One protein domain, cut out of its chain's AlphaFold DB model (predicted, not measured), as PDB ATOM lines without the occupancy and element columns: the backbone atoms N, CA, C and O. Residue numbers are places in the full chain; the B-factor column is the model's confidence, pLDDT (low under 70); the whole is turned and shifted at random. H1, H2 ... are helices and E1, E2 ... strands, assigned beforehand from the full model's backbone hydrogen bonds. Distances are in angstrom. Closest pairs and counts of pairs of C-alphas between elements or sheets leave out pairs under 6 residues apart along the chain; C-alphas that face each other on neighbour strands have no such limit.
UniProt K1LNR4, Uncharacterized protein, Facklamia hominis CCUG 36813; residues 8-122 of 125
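What this domain is: This is residues 8 to 122 of the 125 residues of an uncharacterized protein of Facklamia hominis CCUG 36813 (UniProt K1LNR4). A long, twisted sheet of three strands is covered by helix H3 over E2 and E5, while helix H2 passes its E1 side and crosses steeply to H3. A small hairpin, E3 and E4, sits at one end beside E1. The printed part has 115 residues, running E1 H1 E2 E3 E4 H2 H3 E5; the large sheet's order is E1 - E2 - E5, all antiparallel. The class is mixed, helices and strands; the whole is compact, radius of gyration of the C-alphas 15.2 A, spanning 47 by 32 by 19 A.

Where its parts are: Find C-alpha 8 at (3.163, -19.238, -56.961), where E1, residues 8 to 15, begins and runs 22.7 A. E2, residues 28 to 40, runs 34.8 A; E5, residues 111 to 121, runs 30.9 A to C-alpha 121 at (-24.203, -17.517, -39.010). H2, residues 57 to 77, spans 30.2 A and H3, residues 85 to 105, 30.8 A. The short elements are H1, residues 17 to 20, E3, residues 44 to 46, and E4, residues 53 to 55.

How they stand to each other: Look at N 10 and O 37, 2.9 A, between E1 and E2, and N 34 and O 116, 2.9 A, between E2 and E5. H3 is 10.1 A over the sheet, along E5 at 19 degrees on the local plane. H2 only grazes the sheet with residues 60 to 68. H2 touches H3 at a steep tilt of 48 degrees, opposite ways, closest C-alphas Tyr 74 and Phe 92, 6.8 A. H1 only just stands at the sheet's level, height 3.9 A. In the hairpin, N 45 and O 54 are 2.8 A apart; E4's closest C-alpha pair with E1 is Tyr 54 and Ile 10, 6.4 A. Every O i to N i+4 pair is within hydrogen-bond range in H2, 16 of 17 in H3; H1 is too short for one.

The domain as a whole: The C-alphas farthest apart, Ile 48 and Glu 82, are 47.5 A apart. The printed part has no cut and no long link. Look for pLDDT under 70 at residues 18 to 29, 79 to 88, 108 and 121 to 122.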
ATOM      1  N   GLN A   8       3.897 -18.088 -57.463       86.06
ATOM      2  CA  GLN A   8       3.163 -19.238 -56.961       86.06
ATOM      3  C   GLN A   8       1.854 -18.763 -56.344       86.06
ATOM      4  O   GLN A   8       1.795 -17.697 -55.731       86.06
ATOM      5  N   CYS A   9       0.818 -19.578 -56.515       88.50
ATOM      6  CA  CYS A   9      -0.471 -19.360 -55.886       88.50
ATOM      7  C   CYS A   9      -0.380 -19.681 -54.390       88.50
ATOM      8  O   CYS A   9       0.113 -20.749 -54.015       88.50
ATOM      9  N   ILE A  10      -0.848 -18.759 -53.553       90.31
ATOM     10  CA  ILE A  10      -0.969 -18.945 -52.110       90.31
ATOM     11  C   ILE A  10      -2.328 -18.468 -51.620       90.31
ATOM     12  O   ILE A  10      -2.883 -17.492 -52.125       90.31
ATOM     13  N   THR A  11      -2.808 -19.129 -50.575       88.75
ATOM     14  CA  THR A  11      -4.046 -18.768 -49.893       88.75
ATOM     15  C   THR A  11      -3.726 -18.036 -48.592       88.75
ATOM     16  O   THR A  11      -2.937 -18.519 -47.777       88.75
ATOM     17  N   HIS A  12      -4.342 -16.875 -48.376       88.81
ATOM     18  CA  HIS A  12      -4.276 -16.127 -47.118       88.81
ATOM     19  C   HIS A  12      -5.675 -15.914 -46.550       88.81
ATOM     20  O   HIS A  12      -6.542 -15.390 -47.239       88.81
ATOM     21  N   GLN A  13      -5.899 -16.270 -45.287       89.00
ATOM     22  CA  GLN A  13      -7.201 -16.109 -44.639       89.00
ATOM     23  C   GLN A  13      -7.170 -14.955 -43.633       89.00
ATOM     24  O   GLN A  13      -6.387 -14.966 -42.685       89.00
ATOM     25  N   CYS A  14      -8.066 -13.983 -43.807       86.94
ATOM     26  CA  CYS A  14      -8.271 -12.868 -42.890       86.94
ATOM     27  C   CYS A  14      -9.566 -13.067 -42.089       86.94
ATOM     28  O   CYS A  14     -10.663 -13.083 -42.652       86.94
ATOM     29  N   TYR A  15      -9.452 -13.203 -40.766       85.56
ATOM     30  CA  TYR A  15     -10.606 -13.328 -39.869       85.56
ATOM     31  C   TYR A  15     -11.148 -11.958 -39.464       85.56
ATOM     32  O   TYR A  15     -10.420 -11.113 -38.936       85.56
ATOM     33  N   LEU A  16     -12.451 -11.771 -39.659       79.56
ATOM     34  CA  LEU A  16     -13.114 -10.475 -39.554       79.56
ATOM     35  C   LEU A  16     -14.372 -10.498 -38.660       79.56
ATOM     36  O   LEU A  16     -14.935  -9.439 -38.402       79.56
ATOM     37  N   SER A  17     -14.775 -11.652 -38.105       74.25
ATOM     38  CA  SER A  17     -15.996 -11.802 -37.283       74.25
ATOM     39  C   SER A  17     -16.145 -10.757 -36.170       74.25
ATOM     40  O   SER A  17     -17.225 -10.211 -35.985       74.25
ATOM     41  N   ARG A  18     -15.058 -10.437 -35.450       67.50
ATOM     42  CA  ARG A  18     -15.074  -9.464 -34.336       67.50
ATOM     43  C   ARG A  18     -15.400  -8.030 -34.759       67.50
ATOM     44  O   ARG A  18     -15.711  -7.222 -33.902       67.50
ATOM     45  N   TYR A  19     -15.255  -7.715 -36.041       66.81
ATOM     46  CA  TYR A  19     -15.529  -6.391 -36.597       66.81
ATOM     47  C   TYR A  19     -16.908  -6.335 -37.268       66.81
ATOM     48  O   TYR A  19     -17.457  -5.258 -37.455       66.81
ATOM     49  N   PHE A  20     -17.475  -7.497 -37.620       66.75
ATOM     50  CA  PHE A  20     -18.824  -7.617 -38.175       66.75
ATOM     51  C   PHE A  20     -19.912  -7.752 -37.112       66.75
ATOM     52  O   PHE A  20     -21.057  -7.422 -37.393       66.75
ATOM     53  N   SER A  21     -19.575  -8.165 -35.886       60.78
ATOM     54  CA  SER A  21     -20.525  -8.137 -34.764       60.78
ATOM     55  C   SER A  21     -21.083  -6.738 -34.491       60.78
ATOM     56  O   SER A  21     -22.188  -6.617 -33.979       60.78
ATOM     57  N   ASP A  22     -20.333  -5.698 -34.857       58.19
ATOM     58  CA  ASP A  22     -20.758  -4.302 -34.740       58.19
ATOM     59  C   ASP A  22     -21.650  -3.854 -35.913       58.19
ATOM     60  O   ASP A  22     -22.102  -2.717 -35.923       58.19
ATOM     61  N   LEU A  23     -21.876  -4.709 -36.918       57.72
ATOM     62  CA  LEU A  23     -22.682  -4.430 -38.112       57.72
ATOM     63  C   LEU A  23     -24.009  -5.201 -38.137       57.72
ATOM     64  O   LEU A  23     -24.973  -4.727 -38.738       57.72
ATOM     65  N   THR A  24     -24.092  -6.372 -37.503       54.81
ATOM     66  CA  THR A  24     -25.243  -7.286 -37.614       54.81
ATOM     67  C   THR A  24     -25.962  -7.466 -36.274       54.81
ATOM     68  O   THR A  24     -25.336  -7.498 -35.217       54.81
ATOM     69  N   LYS A  25     -27.301  -7.566 -36.294       51.91
ATOM     70  CA  LYS A  25     -28.093  -7.958 -35.111       51.91
ATOM     71  C   LYS A  25     -27.998  -9.466 -34.878       51.91
ATOM     72  O   LYS A  25     -28.176  -9.915 -33.745       51.91
ATOM     73  N   GLU A  26     -27.699 -10.237 -35.921       54.22
ATOM     74  CA  GLU A  26     -27.301 -11.631 -35.785       54.22
ATOM     75  C   GLU A  26     -25.840 -11.736 -35.340       54.22
ATOM     76  O   GLU A  26     -24.946 -11.057 -35.850       54.22
ATOM     77  N   SER A  27     -25.570 -12.618 -34.380       56.50
ATOM     78  CA  SER A  27     -24.210 -12.969 -33.989       56.50
ATOM     79  C   SER A  27     -23.554 -13.778 -35.109       56.50
ATOM     80  O   SER A  27     -23.632 -15.010 -35.140       56.50
ATOM     81  N   VAL A  28     -22.899 -13.088 -36.044       60.56
ATOM     82  CA  VAL A  28     -22.024 -13.712 -37.039       60.56
ATOM     83  C   VAL A  28     -20.901 -14.433 -36.290       60.56
ATOM     84  O   VAL A  28     -19.933 -13.827 -35.829       60.56
ATOM     85  N   SER A  29     -21.043 -15.749 -36.131       62.94
ATOM     86  CA  SER A  29     -20.067 -16.567 -35.401       62.94
ATOM     87  C   SER A  29     -18.747 -16.698 -36.156       62.94
ATOM     88  O   SER A  29     -17.676 -16.762 -35.546       62.94
ATOM     89  N   HIS A  30     -18.808 -16.683 -37.492       71.38
ATOM     90  CA  HIS A  30     -17.640 -16.756 -38.350       71.38
ATOM     91  C   HIS A  30     -17.803 -15.893 -39.603       71.38
ATOM     92  O   HIS A  30     -18.731 -16.081 -40.385       71.38
ATOM     93  N   PHE A  31     -16.863 -14.981 -39.818       77.56
ATOM     94  CA  PHE A  31     -16.702 -14.233 -41.052       77.56
ATOM     95  C   PHE A  31     -15.215 -14.175 -41.380       77.56
ATOM     96  O   PHE A  31     -14.419 -13.629 -40.603       77.56
ATOM     97  N   SER A  32     -14.828 -14.770 -42.505       83.75
ATOM     98  CA  SER A  32     -13.460 -14.712 -43.010       83.75
ATOM     99  C   SER A  32     -13.417 -14.477 -44.515       83.75
ATOM    100  O   SER A  32     -14.283 -14.934 -45.265       83.75
ATOM    101  N   LEU A  33     -12.392 -13.739 -44.938       87.69
ATOM    102  CA  LEU A  33     -12.040 -13.563 -46.340       87.69
ATOM    103  C   LEU A  33     -10.819 -14.405 -46.643       87.69
ATOM    104  O   LEU A  33      -9.791 -14.281 -45.981       87.69
ATOM    105  N   GLU A  34     -10.951 -15.261 -47.636       89.50
ATOM    106  CA  GLU A  34      -9.864 -16.059 -48.162       89.50
ATOM    107  C   GLU A  34      -9.362 -15.402 -49.445       89.50
ATOM    108  O   GLU A  34     -10.129 -15.211 -50.380       89.50
ATOM    109  N   PHE A  35      -8.093 -15.016 -49.476       87.50
ATOM    110  CA  PHE A  35      -7.439 -14.369 -50.606       87.50
ATOM    111  C   PHE A  35      -6.560 -15.371 -51.331       87.50
ATOM    112  O   PHE A  35      -5.722 -16.025 -50.709       87.50
ATOM    113  N   ILE A  36      -6.712 -15.429 -52.646       88.56
ATOM    114  CA  ILE A  36      -5.840 -16.163 -53.549       88.56
ATOM    115  C   ILE A  36      -4.891 -15.142 -54.175       88.56
ATOM    116  O   ILE A  36      -5.316 -14.184 -54.825       88.56
ATOM    117  N   LEU A  37      -3.598 -15.312 -53.907       89.62
ATOM    118  CA  LEU A  37      -2.546 -14.372 -54.286       89.62
ATOM    119  C   LEU A  37      -1.498 -15.071 -55.145       89.62
ATOM    120  O   LEU A  37      -1.156 -16.228 -54.899       89.62
ATOM    121  N   LEU A  38      -0.923 -14.337 -56.095       89.69
ATOM    122  CA  LEU A  38       0.279 -14.758 -56.807       89.69
ATOM    123  C   LEU A  38       1.483 -14.043 -56.199       89.69
ATOM    124  O   LEU A  38       1.619 -12.822 -56.291       89.69
ATOM    125  N   ALA A  39       2.375 -14.816 -55.585       89.38
ATOM    126  CA  ALA A  39       3.552 -14.302 -54.899       89.38
ATOM    127  C   ALA A  39       4.834 -14.964 -55.423       89.38
ATOM    128  O   ALA A  39       4.844 -16.168 -55.688       89.38
ATOM    129  N   PRO A  40       5.945 -14.233 -55.574       89.56
ATOM    130  CA  PRO A  40       7.235 -14.840 -55.849       89.56
ATOM    131  C   PRO A  40       7.690 -15.693 -54.657       89.56
ATOM    132  O   PRO A  40       7.395 -15.391 -53.501       89.56
ATOM    133  N   ALA A  41       8.461 -16.746 -54.936       88.06
ATOM    134  CA  ALA A  41       8.845 -17.743 -53.933       88.06
ATOM    135  C   ALA A  41       9.548 -17.157 -52.691       88.06
ATOM    136  O   ALA A  41       9.405 -17.698 -51.601       88.06
ATOM    137  N   TYR A  42      10.270 -16.036 -52.822       87.62
ATOM    138  CA  TYR A  42      10.948 -15.400 -51.686       87.62
ATOM    139  C   TYR A  42       9.994 -14.724 -50.691       87.62
ATOM    140  O   TYR A  42      10.437 -14.395 -49.597       87.62
ATOM    141  N   LEU A  43       8.717 -14.525 -51.042       88.50
ATOM    142  CA  LEU A  43       7.666 -14.034 -50.139       88.50
ATOM    143  C   LEU A  43       6.866 -15.158 -49.481       88.50
ATOM    144  O   LEU A  43       5.997 -14.897 -48.646       88.50
ATOM    145  N   ILE A  44       7.159 -16.404 -49.841       88.50
ATOM    146  CA  ILE A  44       6.461 -17.581 -49.350       88.50
ATOM    147  C   ILE A  44       7.356 -18.261 -48.321       88.50
ATOM    148  O   ILE A  44       8.543 -18.500 -48.527       88.50
ATOM    149  N   SER A  45       6.775 -18.551 -47.170       89.00
ATOM    150  CA  SER A  45       7.367 -19.374 -46.127       89.00
ATOM    151  C   SER A  45       6.586 -20.674 -46.012       89.00
ATOM    152  O   SER A  45       5.468 -20.790 -46.508       89.00
ATOM    153  N   THR A  46       7.178 -21.666 -45.362       89.12
ATOM    154  CA  THR A  46       6.548 -22.969 -45.160       89.12
ATOM    155  C   THR A  46       6.425 -23.221 -43.672       89.12
ATOM    156  O   THR A  46       7.371 -23.002 -42.912       89.12
ATOM    157  N   ASP A  47       5.248 -23.652 -43.240       84.88
ATOM    158  CA  ASP A  47       5.052 -24.090 -41.866       84.88
ATOM    159  C   ASP A  47       5.795 -25.408 -41.669       84.88
ATOM    160  O   ASP A  47       5.546 -26.382 -42.372       84.88
ATOM    161  N   ILE A  48       6.738 -25.437 -40.728       85.31
ATOM    162  CA  ILE A  48       7.576 -26.619 -40.496       85.31
ATOM    163  C   ILE A  48       6.744 -27.787 -39.944       85.31
ATOM    164  O   ILE A  48       7.088 -28.944 -40.172       85.31
ATOM    165  N   GLN A  49       5.655 -27.508 -39.226       86.06
ATOM    166  CA  GLN A  49       4.798 -28.530 -38.631       86.06
ATOM    167  C   GLN A  49       3.806 -29.102 -39.641       86.06
ATOM    168  O   GLN A  49       3.537 -30.301 -39.612       86.06
ATOM    169  N   THR A  50       3.253 -28.266 -40.522       85.69
ATOM    170  CA  THR A  50       2.176 -28.684 -41.436       85.69
ATOM    171  C   THR A  50       2.621 -28.857 -42.890       85.69
ATOM    172  O   THR A  50       1.917 -29.483 -43.676       85.69
ATOM    173  N   GLY A  51       3.791 -28.331 -43.260       85.06
ATOM    174  CA  GLY A  51       4.322 -28.348 -44.623       85.06
ATOM    175  C   GLY A  51       3.609 -27.397 -45.589       85.06
ATOM    176  O   GLY A  51       3.984 -27.337 -46.760       85.06
ATOM    177  N   PHE A  52       2.598 -26.648 -45.133       85.00
ATOM    178  CA  PHE A  52       1.817 -25.777 -46.006       85.00
ATOM    179  C   PHE A  52       2.519 -24.435 -46.261       85.00
ATOM    180  O   PHE A  52       3.081 -23.838 -45.333       85.00
ATOM    181  N   PRO A  53       2.493 -23.943 -47.515       87.75
ATOM    182  CA  PRO A  53       3.018 -22.631 -47.855       87.75
ATOM    183  C   PRO A  53       2.110 -21.527 -47.308       87.75
ATOM    184  O   PRO A  53       0.887 -21.644 -47.309       87.75
ATOM    185  N   TYR A  54       2.717 -20.430 -46.878       88.75
ATOM    186  CA  TYR A  54       2.018 -19.245 -46.413       88.75
ATOM    187  C   TYR A  54       2.796 -17.976 -46.762       88.75
ATOM    188  O   TYR A  54       4.020 -17.983 -46.887       88.75
ATOM    189  N   LEU A  55       2.086 -16.856 -46.868       89.69
ATOM    190  CA  LEU A  55       2.693 -15.543 -47.074       89.69
ATOM    191  C   LEU A  55       3.536 -15.131 -45.855       89.69
ATOM    192  O   LEU A  55       3.093 -15.289 -44.718       89.69
ATOM    193  N   GLN A  56       4.730 -14.574 -46.056       90.44
ATOM    194  CA  GLN A  56       5.573 -14.098 -44.954       90.44
ATOM    195  C   GLN A  56       4.823 -13.188 -43.966       90.44
ATOM    196  O   GLN A  56       3.922 -12.432 -44.333       90.44
ATOM    197  N   VAL A  57       5.219 -13.254 -42.688       87.25
ATOM    198  CA  VAL A  57       4.523 -12.599 -41.562       87.25
ATOM    199  C   VAL A  57       4.252 -11.116 -41.820       87.25
ATOM    200  O   VAL A  57       3.130 -10.676 -41.587       87.25
ATOM    201  N   SER A  58       5.238 -10.366 -42.317       87.75
ATOM    202  CA  SER A  58       5.110  -8.927 -42.585       87.75
ATOM    203  C   SER A  58       4.002  -8.621 -43.593       87.75
ATOM    204  O   SER A  58       3.166  -7.756 -43.348       87.75
ATOM    205  N   TYR A  59       3.950  -9.367 -44.696       87.25
ATOM    206  CA  TYR A  59       2.955  -9.172 -45.747       87.25
ATOM    207  C   TYR A  59       1.563  -9.640 -45.311       87.25
ATOM    208  O   TYR A  59       0.578  -8.976 -45.631       87.25
ATOM    209  N   ARG A  60       1.466 -10.716 -44.512       88.56
ATOM    210  CA  ARG A  60       0.191 -11.115 -43.883       88.56
ATOM    211  C   ARG A  60      -0.349 -10.029 -42.973       88.56
ATOM    212  O   ARG A  60      -1.517  -9.683 -43.070       88.56
ATOM    213  N   GLN A  61       0.499  -9.485 -42.102       89.56
ATOM    214  CA  GLN A  61       0.102  -8.438 -41.163       89.56
ATOM    215  C   GLN A  61      -0.320  -7.160 -41.890       89.56
ATOM    216  O   GLN A  61      -1.336  -6.573 -41.527       89.56
ATOM    217  N   ALA A  62       0.417  -6.762 -42.932       89.56
ATOM    218  CA  ALA A  62       0.077  -5.603 -43.750       89.56
ATOM    219  C   ALA A  62      -1.269  -5.783 -44.464       89.56
ATOM    220  O   ALA A  62      -2.122  -4.897 -44.391       89.56
ATOM    221  N   LEU A  63      -1.493  -6.944 -45.090       88.81
ATOM    222  CA  LEU A  63      -2.760  -7.254 -45.746       88.81
ATOM    223  C   LEU A  63      -3.909  -7.300 -44.731       88.81
ATOM    224  O   LEU A  63      -4.921  -6.638 -44.928       88.81
ATOM    225  N   ASP A  64      -3.739  -7.987 -43.601       89.00
ATOM    226  CA  ASP A  64      -4.755  -8.044 -42.545       89.00
ATOM    227  C   ASP A  64      -5.119  -6.657 -42.013       89.00
ATOM    228  O   ASP A  64      -6.297  -6.360 -41.804       89.00
ATOM    229  N   GLN A  65      -4.120  -5.807 -41.777       89.62
ATOM    230  CA  GLN A  65      -4.340  -4.440 -41.325       89.62
ATOM    231  C   GLN A  65      -5.095  -3.631 -42.379       89.62
ATOM    232  O   GLN A  65      -6.062  -2.952 -42.039       89.62
ATOM    233  N   PHE A  66      -4.699  -3.746 -43.648       90.69
ATOM    234  CA  PHE A  66      -5.373  -3.084 -44.756       90.69
ATOM    235  C   PHE A  66      -6.856  -3.470 -44.829       90.69
ATOM    236  O   PHE A  66      -7.709  -2.583 -44.834       90.69
ATOM    237  N   ILE A  67      -7.176  -4.771 -44.820       88.94
ATOM    238  CA  ILE A  67      -8.561  -5.266 -44.885       88.94
ATOM    239  C   ILE A  67      -9.384  -4.755 -43.700       88.94
ATOM    240  O   ILE A  67     -10.493  -4.250 -43.884       88.94
ATOM    241  N   LYS A  68      -8.839  -4.853 -42.482       86.25
ATOM    242  CA  LYS A  68      -9.513  -4.381 -41.263       86.25
ATOM    243  C   LYS A  68      -9.764  -2.879 -41.298       86.25
ATOM    244  O   LYS A  68     -10.819  -2.426 -40.864       86.25
ATOM    245  N   GLU A  69      -8.826  -2.104 -41.831       89.00
ATOM    246  CA  GLU A  69      -9.004  -0.667 -42.000       89.00
ATOM    247  C   GLU A  69     -10.064  -0.338 -43.054       89.00
ATOM    248  O   GLU A  69     -10.903   0.526 -42.804       89.00
ATOM    249  N   GLN A  70     -10.105  -1.050 -44.187       87.88
ATOM    250  CA  GLN A  70     -11.168  -0.850 -45.179       87.88
ATOM    251  C   GLN A  70     -12.545  -1.168 -44.599       87.88
ATOM    252  O   GLN A  70     -13.491  -0.419 -44.834       87.88
ATOM    253  N   LEU A  71     -12.647  -2.231 -43.801       83.81
ATOM    254  CA  LEU A  71     -13.876  -2.576 -43.101       83.81
ATOM    255  C   LEU A  71     -14.286  -1.485 -42.107       83.81
ATOM    256  O   LEU A  71     -15.423  -1.024 -42.146       83.81
ATOM    257  N   ARG A  72     -13.360  -1.012 -41.266       82.19
ATOM    258  CA  ARG A  72     -13.619   0.090 -40.327       82.19
ATOM    259  C   ARG A  72     -14.116   1.344 -41.052       82.19
ATOM    260  O   ARG A  72     -15.129   1.911 -40.671       82.19
ATOM    261  N   LEU A  73     -13.436   1.748 -42.126       85.56
ATOM    262  CA  LEU A  73     -13.823   2.913 -42.927       85.56
ATOM    263  C   LEU A  73     -15.192   2.741 -43.591       85.56
ATOM    264  O   LEU A  73     -15.907   3.727 -43.769       85.56
ATOM    265  N   TYR A  74     -15.542   1.519 -43.991       83.31
ATOM    266  CA  TYR A  74     -16.855   1.217 -44.545       83.31
ATOM    267  C   TYR A  74     -17.953   1.366 -43.484       83.31
ATOM    268  O   TYR A  74     -18.947   2.040 -43.751       83.31
ATOM    269  N   ILE A  75     -17.731   0.822 -42.281       77.31
ATOM    270  CA  ILE A  75     -18.627   0.959 -41.119       77.31
ATOM    271  C   ILE A  75     -18.834   2.439 -40.770       77.31
ATOM    272  O   ILE A  75     -19.969   2.898 -40.685       77.31
ATOM    273  N   ASP A  76     -17.743   3.203 -40.648       78.94
ATOM    274  CA  ASP A  76     -17.776   4.624 -40.279       78.94
ATOM    275  C   ASP A  76     -18.582   5.475 -41.287       78.94
ATOM    276  O   ASP A  76     -19.227   6.457 -40.914       78.94
ATOM    277  N   LYS A  77     -18.553   5.113 -42.578       79.31
ATOM    278  CA  LYS A  77     -19.270   5.817 -43.660       79.31
ATOM    279  C   LYS A  77     -20.731   5.412 -43.808       79.31
ATOM    280  O   LYS A  77     -21.511   6.184 -44.362       79.31
ATOM    281  N   HIS A  78     -21.087   4.228 -43.329       73.38
ATOM    282  CA  HIS A  78     -22.434   3.680 -43.409       73.38
ATOM    283  C   HIS A  78     -22.968   3.434 -41.996       73.38
ATOM    284  O   HIS A  78     -23.232   2.284 -41.638       73.38
ATOM    285  N   PRO A  79     -23.133   4.495 -41.176       62.50
ATOM    286  CA  PRO A  79     -23.695   4.342 -39.846       62.50
ATOM    287  C   PRO A  79     -25.090   3.733 -39.985       62.50
ATOM    288  O   PRO A  79     -25.958   4.332 -40.620       62.50
ATOM    289  N   TYR A  80     -25.243   2.517 -39.451       58.66
ATOM    290  CA  TYR A  80     -26.468   1.722 -39.323       58.66
ATOM    291  C   TYR A  80     -27.694   2.287 -40.055       58.66
ATOM    292  O   TYR A  80     -28.436   3.119 -39.531       58.66
ATOM    293  N   GLN A  81     -27.951   1.777 -41.255       53.09
ATOM    294  CA  GLN A  81     -29.267   1.878 -41.877       53.09
ATOM    295  C   GLN A  81     -30.007   0.570 -41.578       53.09
ATOM    296  O   GLN A  81     -29.440  -0.502 -41.729       53.09
ATOM    297  N   GLU A  82     -31.253   0.650 -41.110       53.50
ATOM    298  CA  GLU A  82     -32.052  -0.465 -40.558       53.50
ATOM    299  C   GLU A  82     -32.394  -1.613 -41.540       53.50
ATOM    300  O   GLU A  82     -33.320  -2.382 -41.281       53.50
ATOM    301  N   LYS A  83     -31.715  -1.739 -42.683       47.78
ATOM    302  CA  LYS A  83     -32.028  -2.749 -43.699       47.78
ATOM    303  C   LYS A  83     -31.124  -3.978 -43.583       47.78
ATOM    304  O   LYS A  83     -30.106  -3.972 -42.908       47.78
ATOM    305  N   GLU A  84     -31.588  -5.058 -44.195       53.69
ATOM    306  CA  GLU A  84     -31.123  -6.443 -44.064       53.69
ATOM    307  C   GLU A  84     -29.612  -6.638 -44.300       53.69
ATOM    308  O   GLU A  84     -29.023  -5.990 -45.158       53.69
ATOM    309  N   GLU A  85     -29.002  -7.568 -43.558       57.34
ATOM    310  CA  GLU A  85     -27.548  -7.720 -43.351       57.34
ATOM    311  C   GLU A  85     -26.746  -8.168 -44.596       57.34
ATOM    312  O   GLU A  85     -25.599  -7.767 -44.793       57.34
ATOM    313  N   LEU A  86     -27.348  -8.983 -45.470       55.81
ATOM    314  CA  LEU A  86     -26.690  -9.566 -46.652       55.81
ATOM    315  C   LEU A  86     -26.316  -8.536 -47.741       55.81
ATOM    316  O   LEU A  86     -25.187  -8.596 -48.242       55.81
ATOM    317  N   PRO A  87     -27.196  -7.580 -48.104       61.19
ATOM    318  CA  PRO A  87     -26.843  -6.458 -48.974       61.19
ATOM    319  C   PRO A  87     -25.579  -5.694 -48.543       61.19
ATOM    320  O   PRO A  87     -24.736  -5.404 -49.390       61.19
ATOM    321  N   TYR A  88     -25.382  -5.448 -47.240       68.81
ATOM    322  CA  TYR A  88     -24.233  -4.675 -46.738       68.81
ATOM    323  C   TYR A  88     -22.901  -5.388 -46.935       68.81
ATOM    324  O   TYR A  88     -21.904  -4.743 -47.255       68.81
ATOM    325  N   ILE A  89     -22.876  -6.711 -46.756       74.38
ATOM    326  CA  ILE A  89     -21.668  -7.514 -46.972       74.38
ATOM    327  C   ILE A  89     -21.317  -7.522 -48.459       74.38
ATOM    328  O   ILE A  89     -20.158  -7.328 -48.819       74.38
ATOM    329  N   ALA A  90     -22.310  -7.714 -49.330       75.88
ATOM    330  CA  ALA A  90     -22.089  -7.707 -50.771       75.88
ATOM    331  C   ALA A  90     -21.553  -6.352 -51.268       75.88
ATOM    332  O   ALA A  90     -20.666  -6.323 -52.121       75.88
ATOM    333  N   ASP A  91     -22.050  -5.242 -50.725       79.69
ATOM    334  CA  ASP A  91     -21.599  -3.900 -51.102       79.69
ATOM    335  C   ASP A  91     -20.214  -3.565 -50.533       79.69
ATOM    336  O   ASP A  91     -19.359  -3.079 -51.279       79.69
ATOM    337  N   PHE A  92     -19.925  -3.957 -49.285       83.38
ATOM    338  CA  PHE A  92     -18.564  -3.906 -48.743       83.38
ATOM    339  C   PHE A  92     -17.579  -4.667 -49.634       83.38
ATOM    340  O   PHE A  92     -16.509  -4.151 -49.942       83.38
ATOM    341  N   LEU A  93     -17.932  -5.874 -50.085       84.62
ATOM    342  CA  LEU A  93     -17.057  -6.685 -50.931       84.62
ATOM    343  C   LEU A  93     -16.789  -6.047 -52.296       84.62
ATOM    344  O   LEU A  93     -15.654  -6.088 -52.768       84.62
ATOM    345  N   LYS A  94     -17.792  -5.409 -52.910       84.75
ATOM    346  CA  LYS A  94     -17.590  -4.646 -54.153       84.75
ATOM    347  C   LYS A  94     -16.616  -3.487 -53.943       84.75
ATOM    348  O   LYS A  94     -15.712  -3.297 -54.756       84.75
ATOM    349  N   GLU A  95     -16.777  -2.726 -52.859       87.25
ATOM    350  CA  GLU A  95     -15.849  -1.642 -52.516       87.25
ATOM    351  C   GLU A  95     -14.446  -2.165 -52.203       87.25
ATOM    352  O   GLU A  95     -13.447  -1.571 -52.618       87.25
ATOM    353  N   LEU A  96     -14.368  -3.276 -51.475       88.69
ATOM    354  CA  LEU A  96     -13.119  -3.913 -51.099       88.69
ATOM    355  C   LEU A  96     -12.351  -4.371 -52.338       88.69
ATOM    356  O   LEU A  96     -11.154  -4.120 -52.402       88.69
ATOM    357  N   ASN A  97     -13.021  -4.962 -53.331       86.31
ATOM    358  CA  ASN A  97     -12.378  -5.401 -54.569       86.31
ATOM    359  C   ASN A  97     -11.654  -4.242 -55.276       86.31
ATOM    360  O   ASN A  97     -10.468  -4.340 -55.571       86.31
ATOM    361  N   ALA A  98     -12.323  -3.095 -55.433       85.94
ATOM    362  CA  ALA A  98     -11.710  -1.911 -56.040       85.94
ATOM    363  C   ALA A  98     -10.514  -1.376 -55.226       85.94
ATOM    364  O   ALA A  98      -9.538  -0.870 -55.779       85.94
ATOM    365  N   ARG A  99     -10.578  -1.479 -53.894       88.94
ATOM    366  CA  ARG A  99      -9.487  -1.072 -52.997       88.94
ATOM    367  C   ARG A  99      -8.320  -2.060 -53.039       88.94
ATOM    368  O   ARG A  99      -7.179  -1.624 -52.918       88.94
ATOM    369  N   LEU A 100      -8.587  -3.352 -53.220       87.75
ATOM    370  CA  LEU A 100      -7.565  -4.385 -53.386       87.75
ATOM    371  C   LEU A 100      -6.800  -4.188 -54.689       87.75
ATOM    372  O   LEU A 100      -5.576  -4.178 -54.650       87.75
ATOM    373  N   ASP A 101      -7.488  -3.920 -55.799       84.31
ATOM    374  CA  ASP A 101      -6.833  -3.620 -57.079       84.31
ATOM    375  C   ASP A 101      -5.844  -2.445 -56.940       84.31
ATOM    376  O   ASP A 101      -4.702  -2.496 -57.406       84.31
ATOM    377  N   LEU A 102      -6.243  -1.391 -56.218       86.19
ATOM    378  CA  LEU A 102      -5.370  -0.255 -55.904       86.19
ATOM    379  C   LEU A 102      -4.219  -0.632 -54.960       86.19
ATOM    380  O   LEU A 102      -3.083  -0.215 -55.174       86.19
ATOM    381  N   TYR A 103      -4.491  -1.427 -53.926       87.38
ATOM    382  CA  TYR A 103      -3.463  -1.896 -53.001       87.38
ATOM    383  C   TYR A 103      -2.399  -2.712 -53.740       87.38
ATOM    384  O   TYR A 103      -1.220  -2.379 -53.659       87.38
ATOM    385  N   PHE A 104      -2.792  -3.712 -54.528       86.06
ATOM    386  CA  PHE A 104      -1.861  -4.592 -55.229       86.06
ATOM    387  C   PHE A 104      -1.179  -3.924 -56.427       86.06
ATOM    388  O   PHE A 104      -0.000  -4.169 -56.645       86.06
ATOM    389  N   SER A 105      -1.820  -2.980 -57.125       82.38
ATOM    390  CA  SER A 105      -1.119  -2.167 -58.140       82.38
ATOM    391  C   SER A 105      -0.019  -1.269 -57.558       82.38
ATOM    392  O   SER A 105       0.895  -0.876 -58.282       82.38
ATOM    393  N   SER A 106      -0.069  -0.971 -56.253       79.88
ATOM    394  CA  SER A 106       1.001  -0.264 -55.534       79.88
ATOM    395  C   SER A 106       2.067  -1.194 -54.928       79.88
ATOM    396  O   SER A 106       3.118  -0.720 -54.493       79.88
ATOM    397  N   GLN A 107       1.824  -2.510 -54.913       73.06
ATOM    398  CA  GLN A 107       2.741  -3.530 -54.405       73.06
ATOM    399  C   GLN A 107       3.437  -4.212 -55.588       73.06
ATOM    400  O   GLN A 107       2.860  -5.057 -56.258       73.06
ATOM    401  N   ASN A 108       4.709  -3.895 -55.834       67.75
ATOM    402  CA  ASN A 108       5.445  -4.426 -56.997       67.75
ATOM    403  C   ASN A 108       5.603  -5.962 -57.020       67.75
ATOM    404  O   ASN A 108       6.020  -6.519 -58.035       67.75
ATOM    405  N   GLU A 109       5.333  -6.652 -55.910       81.31
ATOM    406  CA  GLU A 109       5.725  -8.052 -55.723       81.31
ATOM    407  C   GLU A 109       4.542  -9.027 -55.630       81.31
ATOM    408  O   GLU A 109       4.695 -10.189 -56.007       81.31
ATOM    409  N   LEU A 110       3.358  -8.583 -55.200       84.94
ATOM    410  CA  LEU A 110       2.179  -9.434 -55.001       84.94
ATOM    411  C   LEU A 110       1.099  -9.095 -56.023       84.94
ATOM    412  O   LEU A 110       0.719  -7.933 -56.121       84.94
ATOM    413  N   ASP A 111       0.556 -10.103 -56.707       84.12
ATOM    414  CA  ASP A 111      -0.661  -9.914 -57.501       84.12
ATOM    415  C   ASP A 111      -1.865 -10.513 -56.777       84.12
ATOM    416  O   ASP A 111      -1.773 -11.550 -56.109       84.12
ATOM    417  N   PHE A 112      -3.004  -9.859 -56.955       85.44
ATOM    418  CA  PHE A 112      -4.305 -10.356 -56.547       85.44
ATOM    419  C   PHE A 112      -4.916 -11.200 -57.667       85.44
ATOM    420  O   PHE A 112      -4.967 -10.749 -58.809       85.44
ATOM    421  N   ASP A 113      -5.362 -12.414 -57.338       86.81
ATOM    422  CA  ASP A 113      -6.092 -13.280 -58.269       86.81
ATOM    423  C   ASP A 113      -7.595 -13.257 -57.965       86.81
ATOM    424  O   ASP A 113      -8.403 -12.848 -58.797       86.81
ATOM    425  N   SER A 114      -7.980 -13.663 -56.754       83.31
ATOM    426  CA  SER A 114      -9.387 -13.734 -56.356       83.31
ATOM    427  C   SER A 114      -9.564 -13.752 -54.833       83.31
ATOM    428  O   SER A 114      -8.603 -13.903 -54.076       83.31
ATOM    429  N   TYR A 115     -10.802 -13.580 -54.358       85.00
ATOM    430  CA  TYR A 115     -11.166 -13.836 -52.963       85.00
ATOM    431  C   TYR A 115     -12.413 -14.721 -52.867       85.00
ATOM    432  O   TYR A 115     -13.287 -14.687 -53.735       85.00
ATOM    433  N   ALA A 116     -12.524 -15.472 -51.773       84.44
ATOM    434  CA  ALA A 116     -13.711 -16.220 -51.388       84.44
ATOM    435  C   ALA A 116     -14.218 -15.748 -50.022       84.44
ATOM    436  O   ALA A 116     -13.447 -15.487 -49.094       84.44
ATOM    437  N   LEU A 117     -15.540 -15.626 -49.911       81.31
ATOM    438  CA  LEU A 117     -16.200 -15.250 -48.672       81.31
ATOM    439  C   LEU A 117     -16.666 -16.495 -47.920       81.31
ATOM    440  O   LEU A 117     -17.484 -17.256 -48.434       81.31
ATOM    441  N   ASN A 118     -16.234 -16.629 -46.668       80.69
ATOM    442  CA  ASN A 118     -16.693 -17.675 -45.766       80.69
ATOM    443  C   ASN A 118     -17.516 -17.062 -44.623       80.69
ATOM    444  O   ASN A 118     -16.987 -16.390 -43.734       80.69
ATOM    445  N   LEU A 119     -18.827 -17.312 -44.660       71.88
ATOM    446  CA  LEU A 119     -19.818 -16.867 -43.679       71.88
ATOM    447  C   LEU A 119     -20.381 -18.069 -42.911       71.88
ATOM    448  O   LEU A 119     -20.903 -19.004 -43.513       71.88
ATOM    449  N   SER A 120     -20.333 -18.034 -41.580       70.50
ATOM    450  CA  SER A 120     -21.108 -18.934 -40.717       70.50
ATOM    451  C   SER A 120     -21.922 -18.119 -39.717       70.50
ATOM    452  O   SER A 120     -21.388 -17.478 -38.806       70.50
ATOM    453  N   LEU A 121     -23.239 -18.163 -39.892       61.50
ATOM    454  CA  LEU A 121     -24.203 -17.517 -39.010       61.50
ATOM    455  C   LEU A 121     -24.544 -18.477 -37.867       61.50
ATOM    456  O   LEU A 121     -24.897 -19.633 -38.109       61.50
ATOM    457  N   GLN A 122     -24.437 -18.009 -36.622       56.12
ATOM    458  CA  GLN A 122     -25.086 -18.686 -35.504       56.12
ATOM    459  C   GLN A 122     -26.449 -18.037 -35.321       56.12
ATOM    460  O   GLN A 122     -26.552 -16.909 -34.843       56.12
TER     461      GLN A 122